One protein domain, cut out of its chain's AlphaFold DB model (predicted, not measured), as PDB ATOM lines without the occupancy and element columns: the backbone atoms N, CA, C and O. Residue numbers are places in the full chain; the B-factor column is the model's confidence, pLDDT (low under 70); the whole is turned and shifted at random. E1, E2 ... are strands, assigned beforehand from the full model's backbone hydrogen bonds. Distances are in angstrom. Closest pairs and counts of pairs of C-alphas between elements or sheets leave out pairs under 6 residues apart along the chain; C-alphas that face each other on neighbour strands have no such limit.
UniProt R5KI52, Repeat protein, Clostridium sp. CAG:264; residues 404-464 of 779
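AT A GLANCE: This is residues 404 to 464 of the 779 residues of the protein "Repeat protein" of Clostridium sp. CAG:264 (UniProt R5KI52). Little regular structure: one strongly twisted sheet of four strands, E2 E1 E4 E3, with a long loop, residues 425 to 440, folded back over one face. The 61 printed residues hold no named helix and, in chain order, strands E1 to E4; the class is all strand, the sheet mixed. It is compact, with a radius of gyration of the C-alphas of 10.4 A and spans of 26 by 22 by 19 A.

HOW THE PARTS SIT: Start at inner strand E1, residues 404 to 409. E4, residues 461 to 464, is its parallel neighbour at 13 degrees; N 407 and O 461, 2.8 A apart, are within hydrogen-bond range. E2, residues 415 to 424, forms an antiparallel hairpin with E1, with N 406 and O 421 at 2.8 A, and bends by 77 degrees at residue 418. E3, residues 441 to 444, forms an antiparallel hairpin with E4, with N 443 and O 464 at 2.8 A.

IN THESE COORDINATES: Find C-alpha 404 at (320.438, 592.999, 477.118); E1 runs 16.2 A from there. E2 spans 20.2 A, E3 10.5 A and E4 9.7 A, ending at C-alpha 464, (308.718, 593.339, 465.307).

THE WHOLE: The farthest C-alphas, Asp 412 and Gly 426, are 28.6 A apart. The printed part has no cut; links E2 to E3 and E3 to E4 are long. Residues 446 to 448 have pLDDT under 70.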
ATOM      1  N   ARG A 404     321.276 593.831 477.990       89.06
ATOM      2  CA  ARG A 404     320.438 592.999 477.118       89.06
ATOM      3  C   ARG A 404     320.658 593.354 475.662       89.06
ATOM      4  O   ARG A 404     320.880 594.519 475.327       89.06
ATOM      5  N   LYS A 405     320.543 592.355 474.797       92.12
ATOM      6  CA  LYS A 405     320.487 592.558 473.353       92.12
ATOM      7  C   LYS A 405     319.052 592.879 472.948       92.12
ATOM      8  O   LYS A 405     318.137 592.124 473.255       92.12
ATOM      9  N   VAL A 406     318.863 593.977 472.231       92.69
ATOM     10  CA  VAL A 406     317.579 594.406 471.670       92.69
ATOM     11  C   VAL A 406     317.720 594.449 470.155       92.69
ATOM     12  O   VAL A 406     318.577 595.154 469.632       92.69
ATOM     13  N   THR A 407     316.900 593.678 469.448       93.81
ATOM     14  CA  THR A 407     316.937 593.558 467.988       93.81
ATOM     15  C   THR A 407     315.593 593.958 467.399       93.81
ATOM     16  O   THR A 407     314.581 593.347 467.717       93.81
ATOM     17  N   PHE A 408     315.588 594.965 466.535       92.56
ATOM     18  CA  PHE A 408     314.434 595.492 465.817       92.56
ATOM     19  C   PHE A 408     314.408 594.943 464.386       92.56
ATOM     20  O   PHE A 408     315.400 595.043 463.656       92.56
ATOM     21  N   TYR A 409     313.269 594.386 463.987       92.00
ATOM     22  CA  TYR A 409     313.037 593.747 462.692       92.00
ATOM     23  C   TYR A 409     312.100 594.579 461.808       92.00
ATOM     24  O   TYR A 409     311.324 595.375 462.305       92.00
ATOM     25  N   ASP A 410     312.133 594.422 460.493       89.44
ATOM     26  CA  ASP A 410     311.106 594.968 459.603       89.44
ATOM     27  C   ASP A 410     309.911 594.002 459.470       89.44
ATOM     28  O   ASP A 410     309.855 592.942 460.101       89.44
ATOM     29  N   THR A 411     308.922 594.368 458.651       83.81
ATOM     30  CA  THR A 411     307.741 593.527 458.379       83.81
ATOM     31  C   THR A 411     308.059 592.227 457.636       83.81
ATOM     32  O   THR A 411     307.231 591.318 457.636       83.81
ATOM     33  N   ASP A 412     309.241 592.129 457.027       85.56
ATOM     34  CA  ASP A 412     309.736 590.947 456.318       85.56
ATOM     35  C   ASP A 412     310.673 590.096 457.204       85.56
ATOM     36  O   ASP A 412     311.290 589.143 456.724       85.56
ATOM     37  N   ASN A 413     310.747 590.400 458.509       85.31
ATOM     38  CA  ASN A 413     311.613 589.770 459.509       85.31
ATOM     39  C   ASN A 413     313.122 589.936 459.251       85.31
ATOM     40  O   ASN A 413     313.921 589.126 459.727       85.31
ATOM     41  N   ASN A 414     313.542 590.987 458.548       90.25
ATOM     42  CA  ASN A 414     314.957 591.351 458.449       90.25
ATOM     43  C   ASN A 414     315.331 592.331 459.562       90.25
ATOM     44  O   ASN A 414     314.543 593.197 459.923       90.25
ATOM     45  N   VAL A 415     316.546 592.229 460.101       92.06
ATOM     46  CA  VAL A 415     317.040 593.198 461.091       92.06
ATOM     47  C   VAL A 415     317.185 594.569 460.428       92.06
ATOM     48  O   VAL A 415     317.872 594.704 459.414       92.06
ATOM     49  N   ILE A 416     316.568 595.592 461.015       89.50
ATOM     50  CA  ILE A 416     316.648 596.969 460.512       89.50
ATOM     51  C   ILE A 416     318.083 597.482 460.653       89.50
ATOM     52  O   ILE A 416     318.800 597.136 461.594       89.50
ATOM     53  N   SER A 417     318.522 598.345 459.737       83.25
ATOM     54  CA  SER A 417     319.820 599.019 459.851       83.25
ATOM     55  C   SER A 417     319.914 599.813 461.163       83.25
ATOM     56  O   SER A 417     319.089 600.687 461.418       83.25
ATOM     57  N   GLY A 418     320.911 599.513 462.004       78.75
ATOM     58  CA  GLY A 418     321.012 600.077 463.362       78.75
ATOM     59  C   GLY A 418     319.968 599.533 464.350       78.75
ATOM     60  O   GLY A 418     319.794 600.071 465.438       78.75
ATOM     61  N   GLY A 419     319.252 598.474 463.968       80.75
ATOM     62  CA  GLY A 419     318.208 597.831 464.755       80.75
ATOM     63  C   GLY A 419     318.727 596.832 465.785       80.75
ATOM     64  O   GLY A 419     317.937 596.341 466.569       80.75
ATOM     65  N   SER A 420     320.018 596.505 465.823       86.38
ATOM     66  CA  SER A 420     320.599 595.719 466.923       86.38
ATOM     67  C   SER A 420     321.343 596.642 467.875       86.38
ATOM     68  O   SER A 420     322.345 597.227 467.480       86.38
ATOM     69  N   ASN A 421     320.865 596.738 469.112       87.31
ATOM     70  CA  ASN A 421     321.444 597.567 470.163       87.31
ATOM     71  C   ASN A 421     321.659 596.746 471.438       87.31
ATOM     72  O   ASN A 421     320.937 595.783 471.703       87.31
ATOM     73  N   PHE A 422     322.639 597.144 472.243       89.44
ATOM     74  CA  PHE A 422     322.892 596.576 473.564       89.44
ATOM     75  C   PHE A 422     322.570 597.631 474.613       89.44
ATOM     76  O   PHE A 422     323.040 598.762 474.532       89.44
ATOM     77  N   MET A 423     321.701 597.291 475.558       87.00
ATOM     78  CA  MET A 423     321.088 598.270 476.452       87.00
ATOM     79  C   MET A 423     321.018 597.728 477.875       87.00
ATOM     80  O   MET A 423     320.731 596.549 478.070       87.00
ATOM     81  N   GLU A 424     321.268 598.573 478.875       85.44
ATOM     82  CA  GLU A 424     321.116 598.170 480.277       85.44
ATOM     83  C   GLU A 424     319.650 597.843 480.606       85.44
ATOM     84  O   GLU A 424     318.726 598.520 480.152       85.44
ATOM     85  N   GLU A 425     319.431 596.825 481.434       88.12
ATOM     86  CA  GLU A 425     318.125 596.538 482.027       88.12
ATOM     87  C   GLU A 425     317.593 597.780 482.772       88.12
ATOM     88  O   GLU A 425     318.302 598.415 483.555       88.12
ATOM     89  N   GLY A 426     316.347 598.164 482.489       85.94
ATOM     90  CA  GLY A 426     315.721 599.395 482.976       85.94
ATOM     91  C   GLY A 426     315.996 600.650 482.134       85.94
ATOM     92  O   GLY A 426     315.334 601.670 482.348       85.94
ATOM     93  N   ALA A 427     316.907 600.608 481.154       86.12
ATOM     94  CA  ALA A 427     317.108 601.722 480.229       86.12
ATOM     95  C   ALA A 427     315.889 601.901 479.313       86.12
ATOM     96  O   ALA A 427     315.250 600.927 478.910       86.12
ATOM     97  N   LYS A 428     315.574 603.150 478.948       89.75
ATOM     98  CA  LYS A 428     314.538 603.435 477.944       89.75
ATOM     99  C   LYS A 428     314.942 602.850 476.601       89.75
ATOM    100  O   LYS A 428     316.076 603.054 476.181       89.75
ATOM    101  N   LEU A 429     314.006 602.196 475.923       86.12
ATOM    102  CA  LEU A 429     314.203 601.708 474.565       86.12
ATOM    103  C   LEU A 429     314.489 602.871 473.613       86.12
ATOM    104  O   LEU A 429     313.815 603.901 473.631       86.12
ATOM    105  N   VAL A 430     315.492 602.676 472.762       86.00
ATOM    106  CA  VAL A 430     315.886 603.623 471.721       86.00
ATOM    107  C   VAL A 430     315.580 602.969 470.387       86.00
ATOM    108  O   VAL A 430     316.114 601.909 470.066       86.00
ATOM    109  N   TYR A 431     314.668 603.579 469.635       86.12
ATOM    110  CA  TYR A 431     314.265 603.060 468.334       86.12
ATOM    111  C   TYR A 431     315.333 603.360 467.283       86.12
ATOM    112  O   TYR A 431     315.964 604.418 467.352       86.12
ATOM    113  N   PRO A 432     315.513 602.478 466.288       84.25
ATOM    114  CA  PRO A 432     316.435 602.742 465.198       84.25
ATOM    115  C   PRO A 432     315.956 603.942 464.372       84.25
ATOM    116  O   PRO A 432     314.789 604.016 463.992       84.25
ATOM    117  N   GLU A 433     316.870 604.862 464.045       81.69
ATOM    118  CA  GLU A 433     316.564 606.040 463.213       81.69
ATOM    119  C   GLU A 433     316.053 605.663 461.814       81.69
ATOM    120  O   GLU A 433     315.304 606.419 461.200       81.69
ATOM    121  N   ALA A 434     316.437 604.484 461.315       75.88
ATOM    122  CA  ALA A 434     316.043 603.970 460.006       75.88
ATOM    123  C   ALA A 434     314.659 603.284 459.983       75.88
ATOM    124  O   ALA A 434     314.298 602.705 458.959       75.88
ATOM    125  N   ALA A 435     313.902 603.298 461.086       78.81
ATOM    126  CA  ALA A 435     312.563 602.709 461.133       78.81
ATOM    127  C   ALA A 435     311.578 603.430 460.190       78.81
ATOM    128  O   ALA A 435     311.605 604.657 460.069       78.81
ATOM    129  N   ASP A 436     310.678 602.671 459.554       79.56
ATOM    130  CA  ASP A 436     309.599 603.234 458.738       79.56
ATOM    131  C   ASP A 436     308.679 604.112 459.618       79.56
ATOM    132  O   ASP A 436     308.240 603.659 460.679       79.56
ATOM    133  N   PRO A 437     308.343 605.350 459.205       79.06
ATOM    134  CA  PRO A 437     307.468 606.242 459.971       79.06
ATOM    135  C   PRO A 437     306.065 605.689 460.267       79.06
ATOM    136  O   PRO A 437     305.383 606.208 461.149       79.06
ATOM    137  N   SER A 438     305.607 604.677 459.524       76.06
ATOM    138  CA  SER A 438     304.335 603.984 459.757       76.06
ATOM    139  C   SER A 438     304.368 603.006 460.939       76.06
ATOM    140  O   SER A 438     303.311 602.533 461.368       76.06
ATOM    141  N   TYR A 439     305.549 602.699 461.485       82.56
ATOM    142  CA  TYR A 439     305.696 601.848 462.663       82.56
ATOM    143  C   TYR A 439     305.340 602.647 463.917       82.56
ATOM    144  O   TYR A 439     306.063 603.550 464.339       82.56
ATOM    145  N   ILE A 440     304.202 602.317 464.526       73.81
ATOM    146  CA  ILE A 440     303.669 603.066 465.673       73.81
ATOM    147  C   ILE A 440     304.168 602.523 467.020       73.81
ATOM    148  O   ILE A 440     304.206 603.259 468.007       73.81
ATOM    149  N   ALA A 441     304.566 601.249 467.069       78.06
ATOM    150  CA  ALA A 441     305.112 600.563 468.240       78.06
ATOM    151  C   ALA A 441     305.857 599.287 467.808       78.06
ATOM    152  O   ALA A 441     305.921 598.968 466.621       78.06
ATOM    153  N   TRP A 442     306.379 598.544 468.778       83.25
ATOM    154  CA  TRP A 442     307.025 597.252 468.572       83.25
ATOM    155  C   TRP A 442     306.342 596.155 469.370       83.25
ATOM    156  O   TRP A 442     305.714 596.432 470.387       83.25
ATOM    157  N   VAL A 443     306.480 594.911 468.937       76.12
ATOM    158  CA  VAL A 443     305.962 593.736 469.630       76.12
ATOM    159  C   VAL A 443     307.024 592.652 469.691       76.12
ATOM    160  O   VAL A 443     307.728 592.439 468.711       76.12
ATOM    161  N   ASP A 444     307.148 591.962 470.817       78.75
ATOM    162  CA  ASP A 444     308.053 590.819 470.899       78.75
ATOM    163  C   ASP A 444     307.408 589.484 470.503       78.75
ATOM    164  O   ASP A 444     306.206 589.385 470.243       78.75
ATOM    165  N   SER A 445     308.212 588.419 470.501       71.81
ATOM    166  CA  SER A 445     307.758 587.049 470.220       71.81
ATOM    167  C   SER A 445     306.693 586.525 471.197       71.81
ATOM    168  O   SER A 445     305.979 585.573 470.873       71.81
ATOM    169  N   LYS A 446     306.547 587.149 472.373       64.44
ATOM    170  CA  LYS A 446     305.520 586.840 473.378       64.44
ATOM    171  C   LYS A 446     304.273 587.722 473.235       64.44
ATOM    172  O   LYS A 446     303.321 587.543 473.988       64.44
ATOM    173  N   GLY A 447     304.244 588.650 472.277       58.06
ATOM    174  CA  GLY A 447     303.125 589.562 472.052       58.06
ATOM    175  C   GLY A 447     303.113 590.799 472.959       58.06
ATOM    176  O   GLY A 447     302.115 591.521 472.959       58.06
ATOM    177  N   ARG A 448     304.185 591.057 473.724       67.38
ATOM    178  CA  ARG A 448     304.337 592.254 474.565       67.38
ATOM    179  C   ARG A 448     304.631 593.458 473.680       67.38
ATOM    180  O   ARG A 448     305.489 593.375 472.806       67.38
ATOM    181  N   ILE A 449     303.928 594.564 473.909       71.44
ATOM    182  CA  ILE A 449     304.061 595.792 473.117       71.44
ATOM    183  C   ILE A 449     305.047 596.744 473.793       71.44
ATOM    184  O   ILE A 449     304.954 596.976 474.996       71.44
ATOM    185  N   TYR A 450     305.937 597.328 472.999       75.50
ATOM    186  CA  TYR A 450     306.942 598.291 473.416       75.50
ATOM    187  C   TYR A 450     306.737 599.594 472.646       75.50
ATOM    188  O   TYR A 450     306.757 599.617 471.414       75.50
ATOM    189  N   ASP A 451     306.506 600.671 473.390       75.56
ATOM    190  CA  ASP A 451     306.465 602.040 472.888       75.56
ATOM    191  C   ASP A 451     307.802 602.772 473.166       75.56
ATOM    192  O   ASP A 451     308.704 602.254 473.825       75.56
ATOM    193  N   LYS A 452     307.941 604.016 472.690       72.38
ATOM    194  CA  LYS A 452     309.165 604.822 472.886       72.38
ATOM    195  C   LYS A 452     309.464 605.164 474.355       72.38
ATOM    196  O   LYS A 452     310.505 605.741 474.654       72.38
ATOM    197  N   ASN A 453     308.516 604.910 475.256       77.00
ATOM    198  CA  ASN A 453     308.657 605.146 476.690       77.00
ATOM    199  C   ASN A 453     308.972 603.858 477.455       77.00
ATOM    200  O   ASN A 453     309.288 603.924 478.643       77.00
ATOM    201  N   SER A 454     308.877 602.711 476.787       82.06
ATOM    202  CA  SER A 454     309.112 601.402 477.365       82.06
ATOM    203  C   SER A 454     310.584 601.227 477.721       82.06
ATOM    204  O   SER A 454     311.471 601.846 477.127       82.06
ATOM    205  N   VAL A 455     310.843 600.390 478.720       87.19
ATOM    206  CA  VAL A 455     312.192 600.094 479.206       87.19
ATOM    207  C   VAL A 455     312.583 598.659 478.884       87.19
ATOM    208  O   VAL A 455     311.732 597.791 478.689       87.19
ATOM    209  N   VAL A 456     313.885 598.415 478.832       86.56
ATOM    210  CA  VAL A 456     314.466 597.092 478.613       86.56
ATOM    211  C   VAL A 456     314.231 596.224 479.849       86.56
ATOM    212  O   VAL A 456     314.528 596.637 480.968       86.56
ATOM    213  N   GLY A 457     313.666 595.034 479.647       84.00
ATOM    214  CA  GLY A 457     313.368 594.085 480.720       84.00
ATOM    215  C   GLY A 457     314.533 593.147 481.046       84.00
ATOM    216  O   GLY A 457     315.679 593.380 480.677       84.00
ATOM    217  N   SER A 458     314.217 592.035 481.706       83.44
ATOM    218  CA  SER A 458     315.190 591.025 482.140       83.44
ATOM    219  C   SER A 458     315.580 589.998 481.068       83.44
ATOM    220  O   SER A 458     316.275 589.024 481.360       83.44
ATOM    221  N   GLU A 459     315.152 590.198 479.824       84.50
ATOM    222  CA  GLU A 459     315.369 589.280 478.706       84.50
ATOM    223  C   GLU A 459     315.923 590.040 477.502       84.50
ATOM    224  O   GLU A 459     315.659 591.234 477.338       84.50
ATOM    225  N   ASP A 460     316.667 589.337 476.647       90.12
ATOM    226  CA  ASP A 460     316.978 589.840 475.311       90.12
ATOM    227  C   ASP A 460     315.673 589.974 474.509       90.12
ATOM    228  O   ASP A 460     314.761 589.150 474.628       90.12
ATOM    229  N   LEU A 461     315.570 591.041 473.719       90.06
ATOM    230  CA  LEU A 461     314.350 591.422 473.021       90.06
ATOM    231  C   LEU A 461     314.521 591.269 471.512       90.06
ATOM    232  O   LEU A 461     315.443 591.820 470.914       90.06
ATOM    233  N   GLU A 462     313.574 590.575 470.897       92.31
ATOM    234  CA  GLU A 462     313.363 590.545 469.453       92.31
ATOM    235  C   GLU A 462     312.046 591.252 469.172       92.31
ATOM    236  O   GLU A 462     311.003 590.799 469.632       92.31
ATOM    237  N   LEU A 463     312.108 592.387 468.486       89.50
ATOM    238  CA  LEU A 463     311.033 593.356 468.362       89.50
ATOM    239  C   LEU A 463     310.620 593.515 466.900       89.50
ATOM    240  O   LEU A 463     311.419 593.910 466.056       89.50
ATOM    241  N   TYR A 464     309.351 593.252 466.619       87.38
ATOM    242  CA  TYR A 464     308.718 593.339 465.307       87.38
ATOM    243  C   TYR A 464     307.790 594.557 465.245       87.38
ATOM    244  O   TYR A 464     307.216 594.934 466.270       87.38
TER     245      TYR A 464